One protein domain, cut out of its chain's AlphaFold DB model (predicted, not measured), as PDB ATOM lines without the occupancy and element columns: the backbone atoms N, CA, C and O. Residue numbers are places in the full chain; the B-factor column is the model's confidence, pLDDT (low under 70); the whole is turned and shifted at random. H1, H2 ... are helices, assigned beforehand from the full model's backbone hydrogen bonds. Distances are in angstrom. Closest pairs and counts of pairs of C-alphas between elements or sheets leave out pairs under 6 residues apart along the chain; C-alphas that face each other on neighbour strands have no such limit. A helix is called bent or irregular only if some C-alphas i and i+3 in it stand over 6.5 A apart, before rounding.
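What this domain is: This is residues 118 to 292 of the 293 residues of an uncharacterized protein of Aspergillus kawachii (UniProt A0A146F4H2). What shape do these helices make? H2, H6 and H10 lie side by side in a row, running the same way; over one face of that row H1 packs on H2 and H9 on H10, with H4 and H5 between H1 and H9. The hairpin of H7 and H8 covers one side of this body, and little H3 sits at an edge. H1, H2, H4, H6, H9 and H10 make an up-and-down bundle, each running against the one before it, while over the whole domain the packing of the helices is mostly crossed, with 3 of 11 touching pairs at a shallow tilt, those that touch only at the corner or at their ends left out. What is its make-up? The printed part has 175 residues with ten named helices, H1 to H10 in order, and no named strand: all helix, compact, with a radius of gyration of the C-alphas of 15.7 A and spans of 46 by 41 by 27 A.

How they stand to each other: How does the printed part open? H1, residues 118 to 133, and H2, residues 141 to 156, form a helical hairpin at a steep tilt of 43 degrees; their closest C-alphas, of Cys 128 and Ala 146, are 4.4 A apart. H2 is irregular, with C-alphas 148 and 151 at 7.8 A. H3, residues 164 to 167, is near H1, with 6 pairs of C-alphas within 10 A. What comes next? H4, residues 170 to 179, touches residues 126 to 133 of H1 alone, closest at the C-alphas of Ala 133 and Leu 177, 5.0 A. H5, residues 181 to 188, touches H4 only at the corner, closest at the C-alphas of Leu 177 and Ser 183, 4.9 A. H6, residues 198 to 209, touches residues 144 to 151 of H2 alone at a shallow tilt of 30 degrees, closest at the C-alphas of Ser 148 and Arg 203, 6.2 A. And the rest? H7, residues 211 to 222, and H8, residues 232 to 244, form a helical hairpin, closest at the C-alphas of Leu 218 and Val 242, 6.2 A. H9, residues 247 to 264, is irregular, with C-alphas 250 and 253 at 7.1 A, and forms a helical hairpin with H10, residues 269 to 290, closest at the C-alphas of Met 258 and Ala 275, 6.1 A. H10 touches H6 at a shallow tilt of 20 degrees, closest at the C-alphas of Arg 201 and His 274, 6.6 A. Are the helix backbones complete? Every O i to N i+4 pair is within hydrogen-bond range in H1, H4, H5, H6 and H7, against 10 of 12 in H2, 7 of 9 in H8, 12 of 14 in H9 and 15 of 18 in H10; H3 is too short for such a pair.

Where its parts are: Where does H1 begin? Its C-alpha 118 is at (-40.494, 35.400, 28.317), and it measures 22.3 A from first to last C-alpha. Which helices are longest? H10 measures 32.6 A and ends with C-alpha 290 at (-6.861, 53.184, 27.581); H9 measures 25.8 A.

The domain as a whole: How large is it? The two C-alphas farthest apart, of Leu 161 and Gln 266, are 46.3 A apart. Is it cut or loosely linked? The printed part has no cut, and no link is long. Where is confidence low? pLDDT is under 70 at residues 135 to 140, 192 to 196, 268 to 269 and 287 to 292.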
ATOM      1  N   ASN A 118     -41.386  34.629  27.464       89.25
ATOM      2  CA  ASN A 118     -40.494  35.400  28.317       89.25
ATOM      3  C   ASN A 118     -40.212  34.693  29.655       89.25
ATOM      4  O   ASN A 118     -39.093  34.734  30.166       89.25
ATOM      5  N   THR A 119     -41.228  34.055  30.241       87.69
ATOM      6  CA  THR A 119     -41.083  33.258  31.467       87.69
ATOM      7  C   THR A 119     -40.307  31.965  31.219       87.69
ATOM      8  O   THR A 119     -39.519  31.562  32.078       87.69
ATOM      9  N   GLU A 120     -40.500  31.326  30.064       89.06
ATOM     10  CA  GLU A 120     -39.723  30.155  29.645       89.06
ATOM     11  C   GLU A 120     -38.226  30.483  29.589       89.06
ATOM     12  O   GLU A 120     -37.429  29.862  30.295       89.06
ATOM     13  N   GLU A 121     -37.858  31.526  28.843       94.25
ATOM     14  CA  GLU A 121     -36.466  31.962  28.698       94.25
ATOM     15  C   GLU A 121     -35.847  32.365  30.041       94.25
ATOM     16  O   GLU A 121     -34.709  32.007  30.347       94.25
ATOM     17  N   ALA A 122     -36.616  33.016  30.921       93.81
ATOM     18  CA  ALA A 122     -36.146  33.359  32.260       93.81
ATOM     19  C   ALA A 122     -35.857  32.102  33.103       93.81
ATOM     20  O   ALA A 122     -34.831  32.028  33.783       93.81
ATOM     21  N   LYS A 123     -36.716  31.077  33.035       92.00
ATOM     22  CA  LYS A 123     -36.481  29.795  33.719       92.00
ATOM     23  C   LYS A 123     -35.255  29.073  33.173       92.00
ATOM     24  O   LYS A 123     -34.495  28.494  33.959       92.00
ATOM     25  N   MET A 124     -35.052  29.116  31.859       94.25
ATOM     26  CA  MET A 124     -33.895  28.511  31.206       94.25
ATOM     27  C   MET A 124     -32.599  29.231  31.585       94.25
ATOM     28  O   MET A 124     -31.647  28.577  32.019       94.25
ATOM     29  N   ALA A 125     -32.588  30.565  31.551       96.19
ATOM     30  CA  ALA A 125     -31.459  31.382  31.989       96.19
ATOM     31  C   ALA A 125     -31.089  31.109  33.455       96.19
ATOM     32  O   ALA A 125     -29.928  30.835  33.760       96.19
ATOM     33  N   LEU A 126     -32.073  31.103  34.363       94.88
ATOM     34  CA  LEU A 126     -31.836  30.814  35.781       94.88
ATOM     35  C   LEU A 126     -31.289  29.397  35.998       94.88
ATOM     36  O   LEU A 126     -30.414  29.188  36.834       94.88
ATOM     37  N   SER A 127     -31.786  28.420  35.238       92.75
ATOM     38  CA  SER A 127     -31.290  27.042  35.306       92.75
ATOM     39  C   SER A 127     -29.838  26.949  34.833       92.75
ATOM     40  O   SER A 127     -29.036  26.280  35.480       92.75
ATOM     41  N   CYS A 128     -29.474  27.664  33.763       93.88
ATOM     42  CA  CYS A 128     -28.088  27.763  33.308       93.88
ATOM     43  C   CYS A 128     -27.192  28.399  34.378       93.88
ATOM     44  O   CYS A 128     -26.131  27.860  34.679       93.88
ATOM     45  N   LEU A 129     -27.633  29.499  34.996       94.62
ATOM     46  CA  LEU A 129     -26.890  30.155  36.074       94.62
ATOM     47  C   LEU A 129     -26.648  29.217  37.256       94.62
ATOM     48  O   LEU A 129     -25.519  29.117  37.720       94.62
ATOM     49  N   ARG A 130     -27.674  28.487  37.705       92.88
ATOM     50  CA  ARG A 130     -27.544  27.508  38.796       92.88
ATOM     51  C   ARG A 130     -26.535  26.419  38.475       92.88
ATOM     52  O   ARG A 130     -25.644  26.174  39.274       92.88
ATOM     53  N   LEU A 131     -26.629  25.824  37.287       90.12
ATOM     54  CA  LEU A 131     -25.704  24.777  36.845       90.12
ATOM     55  C   LEU A 131     -24.243  25.241  36.800       90.12
ATOM     56  O   LEU A 131     -23.347  24.417  36.952       90.12
ATOM     57  N   LEU A 132     -24.004  26.528  36.543       90.56
ATOM     58  CA  LEU A 132     -22.658  27.097  36.458       90.56
ATOM     59  C   LEU A 132     -22.151  27.652  37.795       90.56
ATOM     60  O   LEU A 132     -20.943  27.706  38.009       90.56
ATOM     61  N   ALA A 133     -23.056  28.099  38.665       90.75
ATOM     62  CA  ALA A 133     -22.718  28.723  39.938       90.75
ATOM     63  C   ALA A 133     -22.658  27.724  41.102       90.75
ATOM     64  O   ALA A 133     -21.825  27.889  41.990       90.75
ATOM     65  N   GLU A 134     -23.521  26.709  41.108       86.19
ATOM     66  CA  GLU A 134     -23.588  25.690  42.155       86.19
ATOM     67  C   GLU A 134     -22.600  24.542  41.885       86.19
ATOM     68  O   GLU A 134     -22.199  24.281  40.749       86.19
ATOM     69  N   GLU A 135     -22.215  23.821  42.940       69.38
ATOM     70  CA  GLU A 135     -21.388  22.617  42.826       69.38
ATOM     71  C   GLU A 135     -22.219  21.451  42.273       69.38
ATOM     72  O   GLU A 135     -22.763  20.626  43.007       69.38
ATOM     73  N   VAL A 136     -22.344  21.397  40.949       65.38
ATOM     74  CA  VAL A 136     -22.964  20.284  40.216       65.38
ATOM     75  C   VAL A 136     -21.868  19.409  39.606       65.38
ATOM     76  O   VAL A 136     -20.764  19.882  39.338       65.38
ATOM     77  N   ASP A 137     -22.161  18.129  39.359       64.62
ATOM     78  CA  ASP A 137     -21.254  17.235  38.631       64.62
ATOM     79  C   ASP A 137     -20.833  17.858  37.280       64.62
ATOM     80  O   ASP A 137     -21.629  18.028  36.344       64.62
ATOM     81  N   GLN A 138     -19.555  18.236  37.217       58.53
ATOM     82  CA  GLN A 138     -18.969  19.108  36.196       58.53
ATOM     83  C   GLN A 138     -18.860  18.437  34.821       58.53
ATOM     84  O   GLN A 138     -18.621  19.117  33.822       58.53
ATOM     85  N   GLN A 139     -19.050  17.115  34.751       59.59
ATOM     86  CA  GLN A 139     -19.002  16.334  33.511       59.59
ATOM     87  C   GLN A 139     -20.368  16.168  32.832       59.59
ATOM     88  O   GLN A 139     -20.491  15.410  31.869       59.59
ATOM     89  N   SER A 140     -21.409  16.857  33.300       69.94
ATOM     90  CA  SER A 140     -22.728  16.731  32.685       69.94
ATOM     91  C   SER A 140     -22.864  17.550  31.393       69.94
ATOM     92  O   SER A 140     -22.484  18.720  31.327       69.94
ATOM     93  N   ASP A 141     -23.523  16.967  30.385       76.31
ATOM     94  CA  ASP A 141     -23.932  17.660  29.147       76.31
ATOM     95  C   ASP A 141     -24.705  18.966  29.423       76.31
ATOM     96  O   ASP A 141     -24.729  19.879  28.601       76.31
ATOM     97  N   LEU A 142     -25.328  19.073  30.602       81.50
ATOM     98  CA  LEU A 142     -26.078  20.247  31.036       81.50
ATOM     99  C   LEU A 142     -25.189  21.441  31.355       81.50
ATOM    100  O   LEU A 142     -25.570  22.566  31.051       81.50
ATOM    101  N   VAL A 143     -24.007  21.218  31.930       84.19
ATOM    102  CA  VAL A 143     -23.047  22.305  32.158       84.19
ATOM    103  C   VAL A 143     -22.546  22.823  30.806       84.19
ATOM    104  O   VAL A 143     -22.471  24.032  30.596       84.19
ATOM    105  N   SER A 144     -22.293  21.929  29.842       82.19
ATOM    106  CA  SER A 144     -21.924  22.321  28.472       82.19
ATOM    107  C   SER A 144     -23.039  23.116  27.772       82.19
ATOM    108  O   SER A 144     -22.778  24.150  27.143       82.19
ATOM    109  N   TYR A 145     -24.297  22.691  27.948       86.19
ATOM    110  CA  TYR A 145     -25.470  23.437  27.493       86.19
ATOM    111  C   TYR A 145     -25.540  24.824  28.141       86.19
ATOM    112  O   TYR A 145     -25.656  25.818  27.428       86.19
ATOM    113  N   ALA A 146     -25.400  24.908  29.464       90.19
ATOM    114  CA  ALA A 146     -25.477  26.165  30.194       90.19
ATOM    115  C   ALA A 146     -24.418  27.170  29.723       90.19
ATOM    116  O   ALA A 146     -24.756  28.311  29.417       90.19
ATOM    117  N   ARG A 147     -23.156  26.742  29.555       87.81
ATOM    118  CA  ARG A 147     -22.084  27.602  29.012       87.81
ATOM    119  C   ARG A 147     -22.406  28.136  27.618       87.81
ATOM    120  O   ARG A 147     -22.024  29.252  27.287       87.81
ATOM    121  N   SER A 148     -23.061  27.321  26.794       86.25
ATOM    122  CA  SER A 148     -23.321  27.649  25.391       86.25
ATOM    123  C   SER A 148     -24.532  28.560  25.203       86.25
ATOM    124  O   SER A 148     -24.526  29.355  24.271       86.25
ATOM    125  N   ASN A 149     -25.548  28.444  26.063       91.00
ATOM    126  CA  ASN A 149     -26.859  29.064  25.837       91.00
ATOM    127  C   ASN A 149     -27.226  30.132  26.879       91.00
ATOM    128  O   ASN A 149     -28.218  30.829  26.696       91.00
ATOM    129  N   LEU A 150     -26.446  30.307  27.958       94.00
ATOM    130  CA  LEU A 150     -26.777  31.261  29.026       94.00
ATOM    131  C   LEU A 150     -27.091  32.665  28.489       94.00
ATOM    132  O   LEU A 150     -28.120  33.234  28.837       94.00
ATOM    133  N   VAL A 151     -26.213  33.229  27.656       94.44
ATOM    134  CA  VAL A 151     -26.398  34.594  27.136       94.44
ATOM    135  C   VAL A 151     -27.587  34.678  26.190       94.44
ATOM    136  O   VAL A 151     -28.304  35.672  26.226       94.44
ATOM    137  N   GLU A 152     -27.818  33.648  25.377       94.44
ATOM    138  CA  GLU A 152     -28.967  33.597  24.471       94.44
ATOM    139  C   GLU A 152     -30.272  33.677  25.269       94.44
ATOM    140  O   GLU A 152     -31.066  34.592  25.043       94.44
ATOM    141  N   HIS A 153     -30.414  32.846  26.305       96.19
ATOM    142  CA  HIS A 153     -31.564  32.896  27.205       96.19
ATOM    143  C   HIS A 153     -31.676  34.244  27.934       96.19
ATOM    144  O   HIS A 153     -32.749  34.839  27.973       96.19
ATOM    145  N   LEU A 154     -30.575  34.788  28.473       96.25
ATOM    146  CA  LEU A 154     -30.588  36.107  29.129       96.25
ATOM    147  C   LEU A 154     -30.992  37.240  28.172       96.25
ATOM    148  O   LEU A 154     -31.606  38.211  28.615       96.25
ATOM    149  N   SER A 155     -30.644  37.133  26.887       95.94
ATOM    150  CA  SER A 155     -30.961  38.126  25.852       95.94
ATOM    151  C   SER A 155     -32.419  38.077  25.395       95.94
ATOM    152  O   SER A 155     -32.982  39.105  25.023       95.94
ATOM    153  N   ALA A 156     -33.034  36.893  25.444       95.69
ATOM    154  CA  ALA A 156     -34.419  36.674  25.040       95.69
ATOM    155  C   ALA A 156     -35.427  37.159  26.098       95.69
ATOM    156  O   ALA A 156     -36.600  37.385  25.798       95.69
ATOM    157  N   VAL A 157     -34.969  37.362  27.335       95.06
ATOM    158  CA  VAL A 157     -35.794  37.848  28.440       95.06
ATOM    159  C   VAL A 157     -35.922  39.368  28.408       95.06
ATOM    160  O   VAL A 157     -34.984  40.125  28.651       95.06
ATOM    161  N   ASN A 158     -37.153  39.831  28.250       93.06
ATOM    162  CA  ASN A 158     -37.560  41.173  28.607       93.06
ATOM    163  C   ASN A 158     -37.729  41.283  30.132       93.06
ATOM    164  O   ASN A 158     -38.744  40.873  30.711       93.06
ATOM    165  N   LEU A 159     -36.737  41.893  30.785       90.06
ATOM    166  CA  LEU A 159     -36.738  42.125  32.228       90.06
ATOM    167  C   LEU A 159     -37.987  42.877  32.700       90.06
ATOM    168  O   LEU A 159     -38.515  42.545  33.752       90.06
ATOM    169  N   SER A 160     -38.533  43.840  31.955       89.19
ATOM    170  CA  SER A 160     -39.738  44.576  32.383       89.19
ATOM    171  C   SER A 160     -40.967  43.683  32.541       89.19
ATOM    172  O   SER A 160     -41.916  44.048  33.230       89.19
ATOM    173  N   LEU A 161     -40.955  42.508  31.912       87.88
ATOM    174  CA  LEU A 161     -42.033  41.546  31.994       87.88
ATOM    175  C   LEU A 161     -41.813  40.540  33.136       87.88
ATOM    176  O   LEU A 161     -42.777  39.934  33.577       87.88
ATOM    177  N   VAL A 162     -40.610  40.331  33.660       85.50
ATOM    178  CA  VAL A 162     -40.398  39.320  34.712       85.50
ATOM    179  C   VAL A 162     -40.880  39.838  36.072       85.50
ATOM    180  O   VAL A 162     -40.553  40.958  36.463       85.50
ATOM    181  N   GLN A 163     -41.635  39.015  36.813       84.00
ATOM    182  CA  GLN A 163     -42.081  39.349  38.172       84.00
ATOM    183  C   GLN A 163     -40.884  39.646  39.084       84.00
ATOM    184  O   GLN A 163     -39.882  38.929  39.049       84.00
ATOM    185  N   VAL A 164     -41.011  40.676  39.927       86.44
ATOM    186  CA  VAL A 164     -39.938  41.140  40.822       86.44
ATOM    187  C   VAL A 164     -39.409  40.000  41.686       86.44
ATOM    188  O   VAL A 164     -38.209  39.745  41.657       86.44
ATOM    189  N   ASP A 165     -40.294  39.257  42.355       85.12
ATOM    190  CA  ASP A 165     -39.920  38.117  43.204       85.12
ATOM    191  C   ASP A 165     -39.052  37.106  42.454       85.12
ATOM    192  O   ASP A 165     -38.069  36.597  42.990       85.12
ATOM    193  N   TYR A 166     -39.358  36.870  41.178       87.88
ATOM    194  CA  TYR A 166     -38.577  35.970  40.346       87.88
ATOM    195  C   TYR A 166     -37.220  36.569  39.952       87.88
ATOM    196  O   TYR A 166     -36.203  35.881  40.044       87.88
ATOM    197  N   LYS A 167     -37.162  37.860  39.595       91.88
ATOM    198  CA  LYS A 167     -35.901  38.563  39.287       91.88
ATOM    199  C   LYS A 167     -34.903  38.516  40.436       91.88
ATOM    200  O   LYS A 167     -33.717  38.312  40.188       91.88
ATOM    201  N   THR A 168     -35.380  38.648  41.677       93.25
ATOM    202  CA  THR A 168     -34.509  38.641  42.866       93.25
ATOM    203  C   THR A 168     -33.667  37.370  42.996       93.25
ATOM    204  O   THR A 168     -32.646  37.366  43.684       93.25
ATOM    205  N   THR A 169     -34.062  36.286  42.320       94.12
ATOM    206  CA  THR A 169     -33.331  35.019  42.342       94.12
ATOM    207  C   THR A 169     -32.074  35.026  41.475       94.12
ATOM    208  O   THR A 169     -31.186  34.215  41.715       94.12
ATOM    209  N   PHE A 170     -31.958  35.931  40.499       96.31
ATOM    210  CA  PHE A 170     -30.844  35.940  39.547       96.31
ATOM    211  C   PHE A 170     -29.566  36.542  40.130       96.31
ATOM    212  O   PHE A 170     -28.481  36.022  39.875       96.31
ATOM    213  N   GLY A 171     -29.687  37.618  40.915       95.62
ATOM    214  CA  GLY A 171     -28.549  38.395  41.410       95.62
ATOM    215  C   GLY A 171     -27.476  37.553  42.103       95.62
ATOM    216  O   GLY A 171     -26.321  37.618  41.685       95.62
ATOM    217  N   PRO A 172     -27.825  36.722  43.105       95.69
ATOM    218  CA  PRO A 172     -26.847  35.888  43.800       95.69
ATOM    219  C   PRO A 172     -26.059  34.961  42.866       95.69
ATOM    220  O   PRO A 172     -24.842  34.855  42.998       95.69
ATOM    221  N   TYR A 173     -26.723  34.339  41.885       96.50
ATOM    222  CA  TYR A 173     -26.055  33.434  40.947       96.50
ATOM    223  C   TYR A 173     -25.204  34.174  39.916       96.50
ATOM    224  O   TYR A 173     -24.116  33.705  39.595       96.50
ATOM    225  N   LEU A 174     -25.661  35.331  39.425       96.69
ATOM    226  CA  LEU A 174     -24.865  36.178  38.535       96.69
ATOM    227  C   LEU A 174     -23.586  36.648  39.227       96.69
ATOM    228  O   LEU A 174     -22.512  36.541  38.647       96.69
ATOM    229  N   VAL A 175     -23.679  37.118  40.473       96.56
ATOM    230  CA  VAL A 175     -22.487  37.498  41.242       96.56
ATOM    231  C   VAL A 175     -21.580  36.288  41.429       96.56
ATOM    232  O   VAL A 175     -20.414  36.354  41.054       96.56
ATOM    233  N   SER A 176     -22.124  35.165  41.915       95.62
ATOM    234  CA  SER A 176     -21.341  33.950  42.158       95.62
ATOM    235  C   SER A 176     -20.557  33.517  40.923       95.62
ATOM    236  O   SER A 176     -19.358  33.272  41.007       95.62
ATOM    237  N   LEU A 177     -21.215  33.495  39.762       95.19
ATOM    238  CA  LEU A 177     -20.624  33.078  38.494       95.19
ATOM    239  C   LEU A 177     -19.375  33.884  38.104       95.19
ATOM    240  O   LEU A 177     -18.468  33.331  37.483       95.19
ATOM    241  N   PHE A 178     -19.321  35.167  38.471       95.19
ATOM    242  CA  PHE A 178     -18.247  36.086  38.086       95.19
ATOM    243  C   PHE A 178     -17.309  36.483  39.229       95.19
ATOM    244  O   PHE A 178     -16.299  37.128  38.960       95.19
ATOM    245  N   SER A 179     -17.596  36.112  40.478       94.06
ATOM    246  CA  SER A 179     -16.770  36.482  41.633       94.06
ATOM    247  C   SER A 179     -16.243  35.299  42.446       94.06
ATOM    248  O   SER A 179     -15.310  35.487  43.222       94.06
ATOM    249  N   ILE A 180     -16.821  34.101  42.308       93.94
ATOM    250  CA  ILE A 180     -16.442  32.924  43.097       93.94
ATOM    251  C   ILE A 180     -15.578  31.984  42.257       93.94
ATOM    252  O   ILE A 180     -15.981  31.547  41.181       93.94
ATOM    253  N   ASP A 181     -14.398  31.636  42.778       92.06
ATOM    254  CA  ASP A 181     -13.375  30.846  42.076       92.06
ATOM    255  C   ASP A 181     -13.918  29.517  41.507       92.06
ATOM    256  O   ASP A 181     -13.634  29.185  40.357       92.06
ATOM    257  N   SER A 182     -14.741  28.779  42.263       89.62
ATOM    258  CA  SER A 182     -15.310  27.493  41.819       89.62
ATOM    259  C   SER A 182     -16.339  27.642  40.693       89.62
ATOM    260  O   SER A 182     -16.351  26.841  39.750       89.62
ATOM    261  N   SER A 183     -17.184  28.674  40.749       92.00
ATOM    262  CA  SER A 183     -18.138  28.992  39.684       92.00
ATOM    263  C   SER A 183     -17.413  29.474  38.423       92.00
ATOM    264  O   SER A 183     -17.736  29.039  37.318       92.00
ATOM    265  N   ILE A 184     -16.376  30.304  38.582       92.31
ATOM    266  CA  ILE A 184     -15.501  30.747  37.488       92.31
ATOM    267  C   ILE A 184     -14.832  29.543  36.823       92.31
ATOM    268  O   ILE A 184     -14.813  29.443  35.598       92.31
ATOM    269  N   ASP A 185     -14.316  28.597  37.604       89.00
ATOM    270  CA  ASP A 185     -13.709  27.395  37.045       89.00
ATOM    271  C   ASP A 185     -14.722  26.502  36.328       89.00
ATOM    272  O   ASP A 185     -14.388  25.892  35.311       89.00
ATOM    273  N   THR A 186     -15.965  26.445  36.805       88.12
ATOM    274  CA  THR A 186     -17.054  25.744  36.114       88.12
ATOM    275  C   THR A 186     -17.410  26.436  34.799       88.12
ATOM    276  O   THR A 186     -17.555  25.755  33.781       88.12
ATOM    277  N   LEU A 187     -17.486  27.771  34.776       89.81
ATOM    278  CA  LEU A 187     -17.735  28.574  33.575       89.81
ATOM    279  C   LEU A 187     -16.622  28.407  32.532       89.81
ATOM    280  O   LEU A 187     -16.908  28.131  31.368       89.81
ATOM    281  N   LEU A 188     -15.365  28.535  32.963       87.19
ATOM    282  CA  LEU A 188     -14.172  28.423  32.119       87.19
ATOM    283  C   LEU A 188     -13.783  26.970  31.810       87.19
ATOM    284  O   LEU A 188     -12.950  26.715  30.943       87.19
ATOM    285  N   ASN A 189     -14.412  26.009  32.490       81.88
ATOM    286  CA  ASN A 189     -14.096  24.586  32.426       81.88
ATOM    287  C   ASN A 189     -12.641  24.265  32.830       81.88
ATOM    288  O   ASN A 189     -12.000  23.389  32.249       81.88
ATOM    289  N   ASN A 190     -12.110  24.965  33.834       78.25
ATOM    290  CA  ASN A 190     -10.734  24.777  34.314       78.25
ATOM    291  C   ASN A 190     -10.547  23.461  35.091       78.25
ATOM    292  O   ASN A 190      -9.434  22.949  35.169       78.25
ATOM    293  N   ASN A 191     -11.630  22.894  35.627       70.56
ATOM    294  CA  ASN A 191     -11.599  21.733  36.526       70.56
ATOM    295  C   ASN A 191     -11.566  20.369  35.810       70.56
ATOM    296  O   ASN A 191     -11.437  19.324  36.449       70.56
ATOM    297  N   GLY A 192     -11.704  20.338  34.480       63.31
ATOM    298  CA  GLY A 192     -11.696  19.089  33.723       63.31
ATOM    299  C   GLY A 192     -10.298  18.469  33.646       63.31
ATOM    300  O   GLY A 192      -9.363  19.114  33.180       63.31
ATOM    301  N   LEU A 193     -10.162  17.179  33.983       56.00
ATOM    302  CA  LEU A 193      -8.904  16.412  33.841       56.00
ATOM    303  C   LEU A 193      -8.332  16.429  32.406       56.00
ATOM    304  O   LEU A 193      -7.128  16.275  32.211       56.00
ATOM    305  N   SER A 194      -9.191  16.637  31.405       59.41
ATOM    306  CA  SER A 194      -8.826  16.742  29.985       59.41
ATOM    307  C   SER A 194      -8.755  18.192  29.478       59.41
ATOM    308  O   SER A 194      -8.383  18.420  28.325       59.41
ATOM    309  N   GLY A 195      -9.108  19.168  30.323       61.78
ATOM    310  CA  GLY A 195      -9.381  20.555  29.944       61.78
ATOM    311  C   GLY A 195     -10.562  20.711  28.967       61.78
ATOM    312  O   GLY A 195     -11.125  19.719  28.496       61.78
ATOM    313  N   PRO A 196     -10.950  21.954  28.635       68.38
ATOM    314  CA  PRO A 196     -12.002  22.212  27.659       68.38
ATOM    315  C   PRO A 196     -11.577  21.811  26.247       68.38
ATOM    316  O   PRO A 196     -10.466  22.124  25.792       68.38
ATOM    317  N   SER A 197     -12.498  21.189  25.510       75.38
ATOM    318  CA  SER A 197     -12.337  20.976  24.071       75.38
ATOM    319  C   SER A 197     -12.163  22.318  23.337       75.38
ATOM    320  O   SER A 197     -12.607  23.360  23.827       75.38
ATOM    321  N   PRO A 198     -11.520  22.349  22.152       76.25
ATOM    322  CA  PRO A 198     -11.355  23.588  21.388       76.25
ATOM    323  C   PRO A 198     -12.662  24.340  21.119       76.25
ATOM    324  O   PRO A 198     -12.674  25.569  21.124       76.25
ATOM    325  N   ASP A 199     -13.758  23.613  20.917       78.94
ATOM    326  CA  ASP A 199     -15.063  24.214  20.668       78.94
ATOM    327  C   ASP A 199     -15.664  24.825  21.936       78.94
ATOM    328  O   ASP A 199     -16.182  25.938  21.879       78.94
ATOM    329  N   GLU A 200     -15.528  24.163  23.087       76.50
ATOM    330  CA  GLU A 200     -15.944  24.726  24.379       76.50
ATOM    331  C   GLU A 200     -15.149  25.984  24.725       76.50
ATOM    332  O   GLU A 200     -15.746  26.989  25.107       76.50
ATOM    333  N   ARG A 201     -13.824  25.975  24.509       77.06
ATOM    334  CA  ARG A 201     -12.987  27.175  24.690       77.06
ATOM    335  C   ARG A 201     -13.485  28.330  23.839       77.06
ATOM    336  O   ARG A 201     -13.645  29.437  24.338       77.06
ATOM    337  N   ARG A 202     -13.765  28.066  22.557       78.50
ATOM    338  CA  ARG A 202     -14.258  29.088  21.630       78.50
ATOM    339  C   ARG A 202     -15.586  29.673  22.104       78.50
ATOM    340  O   ARG A 202     -15.733  30.888  22.062       78.50
ATOM    341  N   ARG A 203     -16.521  28.839  22.572       79.56
ATOM    342  CA  ARG A 203     -17.832  29.286  23.077       79.56
ATOM    343  C   ARG A 203     -17.708  30.134  24.338       79.56
ATOM    344  O   ARG A 203     -18.306  31.200  24.405       79.56
ATOM    345  N   VAL A 204     -16.881  29.717  25.298       82.38
ATOM    346  CA  VAL A 204     -16.616  30.495  26.520       82.38
ATOM    347  C   VAL A 204     -15.955  31.836  26.185       82.38
ATOM    348  O   VAL A 204     -16.385  32.879  26.671       82.38
ATOM    349  N   CYS A 205     -14.960  31.840  25.294       81.69
ATOM    350  CA  CYS A 205     -14.344  33.078  24.820       81.69
ATOM    351  C   CYS A 205     -15.345  33.965  24.065       81.69
ATOM    352  O   CYS A 205     -15.321  35.177  24.236       81.69
ATOM    353  N   GLN A 206     -16.247  33.395  23.260       81.56
ATOM    354  CA  GLN A 206     -17.329  34.148  22.620       81.56
ATOM    355  C   GLN A 206     -18.281  34.750  23.655       81.56
ATOM    356  O   GLN A 206     -18.664  35.901  23.507       81.56
ATOM    357  N   LEU A 207     -18.622  34.025  24.720       86.31
ATOM    358  CA  LEU A 207     -19.455  34.545  25.802       86.31
ATOM    359  C   LEU A 207     -18.787  35.742  26.500       86.31
ATOM    360  O   LEU A 207     -19.423  36.775  26.675       86.31
ATOM    361  N   LEU A 208     -17.506  35.621  26.859       88.75
ATOM    362  CA  LEU A 208     -16.805  36.596  27.709       88.75
ATOM    363  C   LEU A 208     -16.168  37.758  26.931       88.75
ATOM    364  O   LEU A 208     -16.023  38.862  27.457       88.75
ATOM    365  N   PHE A 209     -15.795  37.541  25.670       87.12
ATOM    366  CA  PHE A 209     -15.164  38.556  24.826       87.12
ATOM    367  C   PHE A 209     -16.079  39.108  23.730       87.12
ATOM    368  O   PHE A 209     -15.659  40.011  23.006       87.12
ATOM    369  N   ASN A 210     -17.339  38.690  23.632       89.19
ATOM    370  CA  ASN A 210     -18.325  39.419  22.838       89.19
ATOM    371  C   ASN A 210     -18.895  40.597  23.643       89.19
ATOM    372  O   ASN A 210     -19.323  40.447  24.783       89.19
ATOM    373  N   ASP A 211     -18.876  41.784  23.046       90.06
ATOM    374  CA  ASP A 211     -19.336  43.015  23.689       90.06
ATOM    375  C   ASP A 211     -20.836  43.003  24.001       90.06
ATOM    376  O   ASP A 211     -21.217  43.352  25.115       90.06
ATOM    377  N   ALA A 212     -21.666  42.519  23.073       91.69
ATOM    378  CA  ALA A 212     -23.108  42.419  23.271       91.69
ATOM    379  C   ALA A 212     -23.455  41.436  24.400       91.69
ATOM    380  O   ALA A 212     -24.290  41.743  25.245       91.69
ATOM    381  N   SER A 213     -22.766  40.291  24.466       92.12
ATOM    382  CA  SER A 213     -22.926  39.323  25.560       92.12
ATOM    383  C   SER A 213     -22.647  39.946  26.927       92.12
ATOM    384  O   SER A 213     -23.397  39.746  27.882       92.12
ATOM    385  N   MET A 214     -21.572  40.728  27.015       91.50
ATOM    386  CA  MET A 214     -21.173  41.388  28.254       91.50
ATOM    387  C   MET A 214     -22.133  42.511  28.640       91.50
ATOM    388  O   MET A 214     -22.434  42.669  29.821       91.50
ATOM    389  N   ASP A 215     -22.653  43.254  27.666       94.00
ATOM    390  CA  ASP A 215     -23.637  44.307  27.914       94.00
ATOM    391  C   ASP A 215     -24.957  43.738  28.435       94.00
ATOM    392  O   ASP A 215     -25.548  44.325  29.337       94.00
ATOM    393  N   ILE A 216     -25.373  42.558  27.958       96.19
ATOM    394  CA  ILE A 216     -26.520  41.833  28.520       96.19
ATOM    395  C   ILE A 216     -26.261  41.517  29.998       96.19
ATOM    396  O   ILE A 216     -27.077  41.854  30.850       96.19
ATOM    397  N   ILE A 217     -25.111  40.933  30.345       96.25
ATOM    398  CA  ILE A 217     -24.793  40.606  31.747       96.25
ATOM    399  C   ILE A 217     -24.781  41.870  32.621       96.25
ATOM    400  O   ILE A 217     -25.350  41.877  33.713       96.25
ATOM    401  N   LEU A 218     -24.174  42.957  32.136       95.75
ATOM    402  CA  LEU A 218     -24.148  44.239  32.840       95.75
ATOM    403  C   LEU A 218     -25.549  44.841  32.997       95.75
ATOM    404  O   LEU A 218     -25.853  45.384  34.057       95.75
ATOM    405  N   GLN A 219     -26.419  44.711  31.994       96.00
ATOM    406  CA  GLN A 219     -27.815  45.137  32.074       96.00
ATOM    407  C   GLN A 219     -28.557  44.387  33.185       96.00
ATOM    408  O   GLN A 219     -29.261  45.015  33.974       96.00
ATOM    409  N   TRP A 220     -28.371  43.071  33.283       97.06
ATOM    410  CA  TRP A 220     -28.954  42.266  34.357       97.06
ATOM    411  C   TRP A 220     -28.423  42.673  35.737       97.06
ATOM    412  O   TRP A 220     -29.205  42.810  36.672       97.06
ATOM    413  N   LEU A 221     -27.116  42.928  35.869       96.44
ATOM    414  CA  LEU A 221     -26.506  43.405  37.119       96.44
ATOM    415  C   LEU A 221     -26.895  44.848  37.488       96.44
ATOM    416  O   LEU A 221     -26.717  45.248  38.636       96.44
ATOM    417  N   ASN A 222     -27.410  45.631  36.540       95.88
ATOM    418  CA  ASN A 222     -27.886  46.995  36.769       95.88
ATOM    419  C   ASN A 222     -29.395  47.065  37.086       95.88
ATOM    420  O   ASN A 222     -29.888  48.130  37.456       95.88
ATOM    421  N   ASP A 223     -30.146  45.966  36.945       96.19
ATOM    422  CA  ASP A 223     -31.569  45.915  37.304       96.19
ATOM    423  C   ASP A 223     -31.733  45.855  38.835       96.19
ATOM    424  O   ASP A 223     -31.226  44.956  39.509       96.19
ATOM    425  N   GLU A 224     -32.464  46.827  39.392       93.88
ATOM    426  CA  GLU A 224     -32.639  46.989  40.843       93.88
ATOM    427  C   GLU A 224     -33.298  45.774  41.511       93.88
ATOM    428  O   GLU A 224     -32.945  45.418  42.637       93.88
ATOM    429  N   ALA A 225     -34.233  45.113  40.823       94.94
ATOM    430  CA  ALA A 225     -34.905  43.934  41.354       94.94
ATOM    431  C   ALA A 225     -33.982  42.709  41.329       94.94
ATOM    432  O   ALA A 225     -34.018  41.904  42.259       94.94
ATOM    433  N   VAL A 226     -33.120  42.581  40.316       95.62
ATOM    434  CA  VAL A 226     -32.124  41.497  40.242       95.62
ATOM    435  C   VAL A 226     -31.145  41.571  41.412       95.62
ATOM    436  O   VAL A 226     -30.873  40.554  42.051       95.62
ATOM    437  N   ILE A 227     -30.656  42.765  41.747       94.25
ATOM    438  CA  ILE A 227     -29.677  42.956  42.830       94.25
ATOM    439  C   ILE A 227     -30.311  43.097  44.220       94.25
ATOM    440  O   ILE A 227     -29.606  43.313  45.207       94.25
ATOM    441  N   LEU A 228     -31.636  42.984  44.342       93.69
ATOM    442  CA  LEU A 228     -32.329  43.229  45.606       93.69
ATOM    443  C   LEU A 228     -31.855  42.276  46.716       93.69
ATOM    444  O   LEU A 228     -31.595  42.721  47.836       93.69
ATOM    445  N   ASN A 229     -31.670  40.996  46.381       93.06
ATOM    446  CA  ASN A 229     -31.357  39.915  47.321       93.06
ATOM    447  C   ASN A 229     -29.858  39.543  47.394       93.06
ATOM    448  O   ASN A 229     -29.506  38.469  47.877       93.06
ATOM    449  N   VAL A 230     -28.953  40.393  46.898       94.06
ATOM    450  CA  VAL A 230     -27.506  40.175  47.083       94.06
ATOM    451  C   VAL A 230     -27.027  40.756  48.422       94.06
ATOM    452  O   VAL A 230     -27.606  41.714  48.936       94.06
ATOM    453  N   ASN A 231     -25.982  40.181  49.020       94.00
ATOM    454  CA  ASN A 231     -25.400  40.712  50.260       94.00
ATOM    455  C   ASN A 231     -24.567  41.990  49.999       94.00
ATOM    456  O   ASN A 231     -24.315  42.358  48.851       94.00
ATOM    457  N   ASP A 232     -24.147  42.687  51.055       94.00
ATOM    458  CA  ASP A 232     -23.457  43.980  50.917       94.00
ATOM    459  C   ASP A 232     -22.080  43.866  50.246       94.00
ATOM    460  O   ASP A 232     -21.697  44.749  49.479       94.00
ATOM    461  N   GLU A 233     -21.362  42.763  50.470       93.62
ATOM    462  CA  GLU A 233     -20.090  42.476  49.794       93.62
ATOM    463  C   GLU A 233     -20.292  42.343  48.278       93.62
ATOM    464  O   GLU A 233     -19.611  43.001  47.489       93.62
ATOM    465  N   ALA A 234     -21.300  41.572  47.869       94.06
ATOM    466  CA  ALA A 234     -21.702  41.411  46.481       94.06
ATOM    467  C   ALA A 234     -22.147  42.742  45.857       94.06
ATOM    468  O   ALA A 234     -21.727  43.057  44.747       94.06
ATOM    469  N   ARG A 235     -22.937  43.568  46.561       93.94
ATOM    470  CA  ARG A 235     -23.296  44.922  46.081       93.94
ATOM    471  C   ARG A 235     -22.063  45.804  45.892       93.94
ATOM    472  O   ARG A 235     -21.971  46.536  44.902       93.94
ATOM    473  N   GLY A 236     -21.114  45.723  46.825       93.19
ATOM    474  CA  GLY A 236     -19.824  46.398  46.728       93.19
ATOM    475  C   GLY A 236     -19.084  45.997  45.455       93.19
ATOM    476  O   GLY A 236     -18.679  46.867  44.684       93.19
ATOM    477  N   TRP A 237     -19.005  44.692  45.178       95.06
ATOM    478  CA  TRP A 237     -18.410  44.178  43.945       95.06
ATOM    479  C   TRP A 237     -19.147  44.667  42.690       95.06
ATOM    480  O   TRP A 237     -18.488  45.205  41.805       95.06
ATOM    481  N   ILE A 238     -20.487  44.588  42.630       96.00
ATOM    482  CA  ILE A 238     -21.316  45.004  41.471       96.00
ATOM    483  C   ILE A 238     -21.058  46.464  41.059       96.00
ATOM    484  O   ILE A 238     -21.136  46.807  39.877       96.00
ATOM    485  N   THR A 239     -20.700  47.333  42.008       94.38
ATOM    486  CA  THR A 239     -20.375  48.742  41.723       94.38
ATOM    487  C   THR A 239     -19.193  48.880  40.752       94.38
ATOM    488  O   THR A 239     -19.183  49.791  39.918       94.38
ATOM    489  N   GLY A 240     -18.231  47.954  40.808       93.31
ATOM    490  CA  GLY A 240     -17.122  47.846  39.861       93.31
ATOM    491  C   GLY A 240     -17.623  47.706  38.415       93.31
ATOM    492  O   GLY A 240     -17.501  48.648  37.625       93.31
ATOM    493  N   PRO A 241     -18.243  46.559  38.078       93.81
ATOM    494  CA  PRO A 241     -18.790  46.288  36.757       93.81
ATOM    495  C   PRO A 241     -19.819  47.301  36.262       93.81
ATOM    496  O   PRO A 241     -19.794  47.669  35.096       93.81
ATOM    497  N   VAL A 242     -20.734  47.763  37.116       93.50
ATOM    498  CA  VAL A 242     -21.888  48.548  36.651       93.50
ATOM    499  C   VAL A 242     -21.592  50.045  36.572       93.50
ATOM    500  O   VAL A 242     -22.121  50.721  35.692       93.50
ATOM    501  N   ARG A 243     -20.769  50.594  37.477       89.31
ATOM    502  CA  ARG A 243     -20.630  52.057  37.621       89.31
ATOM    503  C   ARG A 243     -19.251  52.623  37.324       89.31
ATOM    504  O   ARG A 243     -19.161  53.824  37.092       89.31
ATOM    505  N   THR A 244     -18.195  51.816  37.375       87.00
ATOM    506  CA  THR A 244     -16.820  52.345  37.335       87.00
ATOM    507  C   THR A 244     -16.006  51.761  36.188       87.00
ATOM    508  O   THR A 244     -15.703  52.465  35.232       87.00
ATOM    509  N   GLU A 245     -15.669  50.477  36.255       85.88
ATOM    510  CA  GLU A 245     -14.704  49.838  35.355       85.88
ATOM    511  C   GLU A 245     -15.367  48.979  34.268       85.88
ATOM    512  O   GLU A 245     -14.683  48.442  33.390       85.88
ATOM    513  N   GLY A 246     -16.694  48.832  34.295       89.06
ATOM    514  CA  GLY A 246     -17.414  48.157  33.222       89.06
ATOM    515  C   GLY A 246     -17.025  46.683  33.091       89.06
ATOM    516  O   GLY A 246     -16.776  45.952  34.054       89.06
ATOM    517  N   ARG A 247     -16.874  46.258  31.838       90.25
ATOM    518  CA  ARG A 247     -16.483  44.892  31.465       90.25
ATOM    519  C   ARG A 247     -15.135  44.463  32.066       90.25
ATOM    520  O   ARG A 247     -14.937  43.274  32.295       90.25
ATOM    521  N   ARG A 248     -14.220  45.401  32.351       90.38
ATOM    522  CA  ARG A 248     -12.927  45.091  32.984       90.38
ATOM    523  C   ARG A 248     -13.130  44.519  34.384       90.38
ATOM    524  O   ARG A 248     -12.608  43.442  34.656       90.38
ATOM    525  N   ALA A 249     -13.886  45.202  35.246       92.44
ATOM    526  CA  ALA A 249     -14.148  44.707  36.599       92.44
ATOM    527  C   ALA A 249     -14.940  43.395  36.589       92.44
ATOM    528  O   ALA A 249     -14.716  42.553  37.454       92.44
ATOM    529  N   LEU A 250     -15.809  43.192  35.592       93.38
ATOM    530  CA  LEU A 250     -16.563  41.945  35.444       93.38
ATOM    531  C   LEU A 250     -15.657  40.748  35.103       93.38
ATOM    532  O   LEU A 250     -15.855  39.660  35.630       93.38
ATOM    533  N   LEU A 251     -14.653  40.941  34.236       92.88
ATOM    534  CA  LEU A 251     -13.757  39.867  33.774       92.88
ATOM    535  C   LEU A 251     -12.490  39.693  34.619       92.88
ATOM    536  O   LEU A 251     -11.847  38.646  34.533       92.88
ATOM    537  N   MET A 252     -12.110  40.694  35.415       94.12
ATOM    538  CA  MET A 252     -10.887  40.657  36.221       94.12
ATOM    539  C   MET A 252     -10.800  39.407  37.117       94.12
ATOM    540  O   MET A 252      -9.746  38.767  37.095       94.12
ATOM    541  N   PRO A 253     -11.857  38.984  37.844       95.06
ATOM    542  CA  PRO A 253     -11.789  37.769  38.656       95.06
ATOM    543  C   PRO A 253     -11.465  36.519  37.827       95.06
ATOM    544  O   PRO A 253     -10.599  35.734  38.211       95.06
ATOM    545  N   ALA A 254     -12.074  36.371  36.646       92.88
ATOM    546  CA  ALA A 254     -11.801  35.261  35.734       92.88
ATOM    547  C   ALA A 254     -10.345  35.267  35.238       92.88
ATOM    548  O   ALA A 254      -9.670  34.236  35.270       92.88
ATOM    549  N   ALA A 255      -9.823  36.435  34.852       93.31
ATOM    550  CA  ALA A 255      -8.425  36.582  34.449       93.31
ATOM    551  C   ALA A 255      -7.457  36.246  35.597       93.31
ATOM    552  O   ALA A 255      -6.488  35.508  35.403       93.31
ATOM    553  N   MET A 256      -7.739  36.724  36.813       93.44
ATOM    554  CA  MET A 256      -6.947  36.402  38.002       93.44
ATOM    555  C   MET A 256      -6.986  34.906  38.325       93.44
ATOM    556  O   MET A 256      -5.941  34.328  38.638       93.44
ATOM    557  N   ARG A 257      -8.153  34.260  38.203       91.81
ATOM    558  CA  ARG A 257      -8.302  32.818  38.432       91.81
ATOM    559  C   ARG A 257      -7.471  32.006  37.440       91.81
ATOM    560  O   ARG A 257      -6.723  31.124  37.858       91.81
ATOM    561  N   MET A 258      -7.511  32.352  36.153       89.38
ATOM    562  CA  MET A 258      -6.682  31.695  35.133       89.38
ATOM    563  C   MET A 258      -5.183  31.904  35.358       89.38
ATOM    564  O   MET A 258      -4.401  30.962  35.223       89.38
ATOM    565  N   ALA A 259      -4.769  33.117  35.733       90.88
ATOM    566  CA  ALA A 259      -3.372  33.403  36.055       90.88
ATOM    567  C   ALA A 259      -2.893  32.611  37.286       90.88
ATOM    568  O   ALA A 259      -1.773  32.100  37.293       90.88
ATOM    569  N   ARG A 260      -3.744  32.455  38.312       90.00
ATOM    570  CA  ARG A 260      -3.431  31.634  39.490       90.00
ATOM    571  C   ARG A 260      -3.194  30.177  39.100       90.00
ATOM    572  O   ARG A 260      -2.150  29.643  39.466       90.00
ATOM    573  N   HIS A 261      -4.097  29.585  38.318       86.81
ATOM    574  CA  HIS A 261      -3.962  28.211  37.819       86.81
ATOM    575  C   HIS A 261      -2.664  27.986  37.035       86.81
ATOM    576  O   HIS A 261      -1.984  26.984  37.234       86.81
ATOM    577  N   LEU A 262      -2.279  28.943  36.182       85.56
ATOM    578  CA  LEU A 262      -1.033  28.867  35.411       85.56
ATOM    579  C   LEU A 262       0.230  28.887  36.279       85.56
ATOM    580  O   LEU A 262       1.222  28.257  35.924       85.56
ATOM    581  N   VAL A 263       0.232  29.661  37.366       85.56
ATOM    582  CA  VAL A 263       1.461  29.942  38.127       85.56
ATOM    583  C   VAL A 263       1.594  29.060  39.370       85.56
ATOM    584  O   VAL A 263       2.707  28.687  39.730       85.56
ATOM    585  N   HIS A 264       0.485  28.740  40.037       81.38
ATOM    586  CA  HIS A 264       0.497  28.164  41.385       81.38
ATOM    587  C   HIS A 264      -0.070  26.744  41.471       81.38
ATOM    588  O   HIS A 264       0.190  26.061  42.459       81.38
ATOM    589  N   GLU A 265      -0.834  26.290  40.478       80.19
ATOM    590  CA  GLU A 265      -1.536  25.002  40.529       80.19
ATOM    591  C   GLU A 265      -0.949  24.020  39.504       80.19
ATOM    592  O   GLU A 265      -0.353  24.421  38.501       80.19
ATOM    593  N   GLN A 266      -1.077  22.713  39.761       70.69
ATOM    594  CA  GLN A 266      -0.716  21.709  38.759       70.69
ATOM    595  C   GLN A 266      -1.692  21.805  37.590       70.69
ATOM    596  O   GLN A 266      -2.902  21.730  37.775       70.69
ATOM    597  N   HIS A 267      -1.157  21.939  36.383       70.75
ATOM    598  CA  HIS A 267      -1.956  22.142  35.186       70.75
ATOM    599  C   HIS A 267      -1.479  21.258  34.033       70.75
ATOM    600  O   HIS A 267      -0.335  20.803  33.979       70.75
ATOM    601  N   PHE A 268      -2.380  21.026  33.081       68.94
ATOM    602  CA  PHE A 268      -2.149  20.170  31.920       68.94
ATOM    603  C   PHE A 268      -2.038  21.001  30.635       68.94
ATOM    604  O   PHE A 268      -2.553  22.115  30.543       68.94
ATOM    605  N   VAL A 269      -1.398  20.450  29.598       66.38
ATOM    606  CA  VAL A 269      -1.168  21.140  28.309       66.38
ATOM    607  C   VAL A 269      -2.437  21.775  27.698       66.38
ATOM    608  O   VAL A 269      -2.336  22.893  27.185       66.38
ATOM    609  N   PRO A 270      -3.632  21.146  27.741       72.12
ATOM    610  CA  PRO A 270      -4.862  21.774  27.248       72.12
ATOM    611  C   PRO A 270      -5.240  23.066  27.987       72.12
ATOM    612  O   PRO A 270      -5.682  24.022  27.347       72.12
ATOM    613  N   PHE A 271      -5.014  23.121  29.303       78.44
ATOM    614  CA  PHE A 271      -5.260  24.316  30.108       78.44
ATOM    615  C   PHE A 271      -4.310  25.457  29.724       78.44
ATOM    616  O   PHE A 271      -4.764  26.581  29.526       78.44
ATOM    617  N   ILE A 272      -3.016  25.169  29.518       81.50
ATOM    618  CA  ILE A 272      -2.032  26.184  29.093       81.50
ATOM    619  C   ILE A 272      -2.491  26.872  27.806       81.50
ATOM    620  O   ILE A 272      -2.452  28.095  27.715       81.50
ATOM    621  N   LYS A 273      -2.978  26.094  26.827       79.62
ATOM    622  CA  LYS A 273      -3.514  26.647  25.577       79.62
ATOM    623  C   LYS A 273      -4.708  27.562  25.836       79.62
ATOM    624  O   LYS A 273      -4.724  28.679  25.329       79.62
ATOM    625  N   HIS A 274      -5.661  27.123  26.660       82.75
ATOM    626  CA  HIS A 274      -6.819  27.944  27.008       82.75
ATOM    627  C   HIS A 274      -6.417  29.270  27.659       82.75
ATOM    628  O   HIS A 274      -6.857  30.331  27.225       82.75
ATOM    629  N   ALA A 275      -5.532  29.220  28.651       86.00
ATOM    630  CA  ALA A 275      -5.067  30.408  29.349       86.00
ATOM    631  C   ALA A 275      -4.234  31.331  28.449       86.00
ATOM    632  O   ALA A 275      -4.364  32.549  28.544       86.00
ATOM    633  N   SER A 276      -3.447  30.768  27.522       82.94
ATOM    634  CA  SER A 276      -2.704  31.537  26.514       82.94
ATOM    635  C   SER A 276      -3.590  32.203  25.458       82.94
ATOM    636  O   SER A 276      -3.148  33.148  24.821       82.94
ATOM    637  N   GLU A 277      -4.829  31.740  25.273       83.06
ATOM    638  CA  GLU A 277      -5.830  32.397  24.421       83.06
ATOM    639  C   GLU A 277      -6.608  33.457  25.221       83.06
ATOM    640  O   GLU A 277      -6.818  34.574  24.751       83.06
ATOM    641  N   PHE A 278      -7.011  33.129  26.451       88.38
ATOM    642  CA  PHE A 278      -7.871  33.978  27.272       88.38
ATOM    643  C   PHE A 278      -7.159  35.216  27.830       88.38
ATOM    644  O   PHE A 278      -7.681  36.323  27.725       88.38
ATOM    645  N   LEU A 279      -5.980  35.050  28.442       90.56
ATOM    646  CA  LEU A 279      -5.301  36.150  29.135       90.56
ATOM    647  C   LEU A 279      -4.876  37.276  28.180       90.56
ATOM    648  O   LEU A 279      -5.143  38.432  28.510       90.56
ATOM    649  N   PRO A 280      -4.299  36.999  26.992       87.69
ATOM    650  CA  PRO A 280      -4.065  38.046  26.003       87.69
ATOM    651  C   PRO A 280      -5.363  38.702  25.531       87.69
ATOM    652  O   PRO A 280      -5.422  39.923  25.477       87.69
ATOM    653  N   GLY A 281      -6.432  37.928  25.296       85.06
ATOM    654  CA  GLY A 281      -7.740  38.485  24.926       85.06
ATOM    655  C   GLY A 281      -8.304  39.454  25.974       85.06
ATOM    656  O   GLY A 281      -8.845  40.506  25.629       85.06
ATOM    657  N   PHE A 282      -8.121  39.149  27.263       88.94
ATOM    658  CA  PHE A 282      -8.445  40.070  28.354       88.94
ATOM    659  C   PHE A 282      -7.568  41.327  28.319       88.94
ATOM    660  O   PHE A 282      -8.094  42.439  28.398       88.94
ATOM    661  N   LEU A 283      -6.250  41.175  28.172       87.88
ATOM    662  CA  LEU A 283      -5.320  42.304  28.120       87.88
ATOM    663  C   LEU A 283      -5.589  43.221  26.926       87.88
ATOM    664  O   LEU A 283      -5.563  44.436  27.102       87.88
ATOM    665  N   ASP A 284      -5.908  42.675  25.756       83.88
ATOM    666  CA  ASP A 284      -6.252  43.450  24.561       83.88
ATOM    667  C   ASP A 284      -7.531  44.263  24.790       83.88
ATOM    668  O   ASP A 284      -7.558  45.471  24.539       83.88
ATOM    669  N   LYS A 285      -8.574  43.643  25.361       77.81
ATOM    670  CA  LYS A 285      -9.812  44.352  25.723       77.81
ATOM    671  C   LYS A 285      -9.579  45.479  26.720       77.81
ATOM    672  O   LYS A 285     -10.183  46.542  26.595       77.81
ATOM    673  N   VAL A 286      -8.724  45.255  27.712       75.94
ATOM    674  CA  VAL A 286      -8.426  46.258  28.739       75.94
ATOM    675  C   VAL A 286      -7.501  47.353  28.205       75.94
ATOM    676  O   VAL A 286      -7.671  48.511  28.571       75.94
ATOM    677  N   SER A 287      -6.567  47.029  27.311       65.56
ATOM    678  CA  SER A 287      -5.609  47.988  26.740       65.56
ATOM    679  C   SER A 287      -6.263  48.921  25.719       65.56
ATOM    680  O   SER A 287      -5.978  50.115  25.715       65.56
ATOM    681  N   CYS A 288      -7.205  48.425  24.910       56.06
ATOM    682  CA  CYS A 288      -7.979  49.255  23.978       56.06
ATOM    683  C   CYS A 288      -8.838  50.324  24.682       56.06
ATOM    684  O   CYS A 288      -9.068  51.394  24.114       56.06
ATOM    685  N   LEU A 289      -9.262  50.081  25.930       50.59
ATOM    686  CA  LEU A 289      -9.993  51.065  26.740       50.59
ATOM    687  C   LEU A 289      -9.118  52.265  27.148       50.59
ATOM    688  O   LEU A 289      -9.644  53.361  27.306       50.59
ATOM    689  N   PHE A 290      -7.796  52.094  27.257       46.94
ATOM    690  CA  PHE A 290      -6.861  53.184  27.581       46.94
ATOM    691  C   PHE A 290      -6.375  53.971  26.357       46.94
ATOM    692  O   PHE A 290      -5.919  55.098  26.507       46.94
ATOM    693  N   SER A 291      -6.493  53.412  25.151       40.38
ATOM    694  CA  SER A 291      -6.064  54.066  23.902       40.38
ATOM    695  C   SER A 291      -7.112  55.014  23.300       40.38
ATOM    696  O   SER A 291      -6.844  55.645  22.282       40.38
ATOM    697  N   SER A 292      -8.304  55.089  23.900       41.03
ATOM    698  CA  SER A 292      -9.443  55.886  23.413       41.03
ATOM    699  C   SER A 292      -9.756  57.107  24.295       41.03
ATOM    700  O   SER A 292     -10.837  57.680  24.169       41.03
TER     701      SER A 292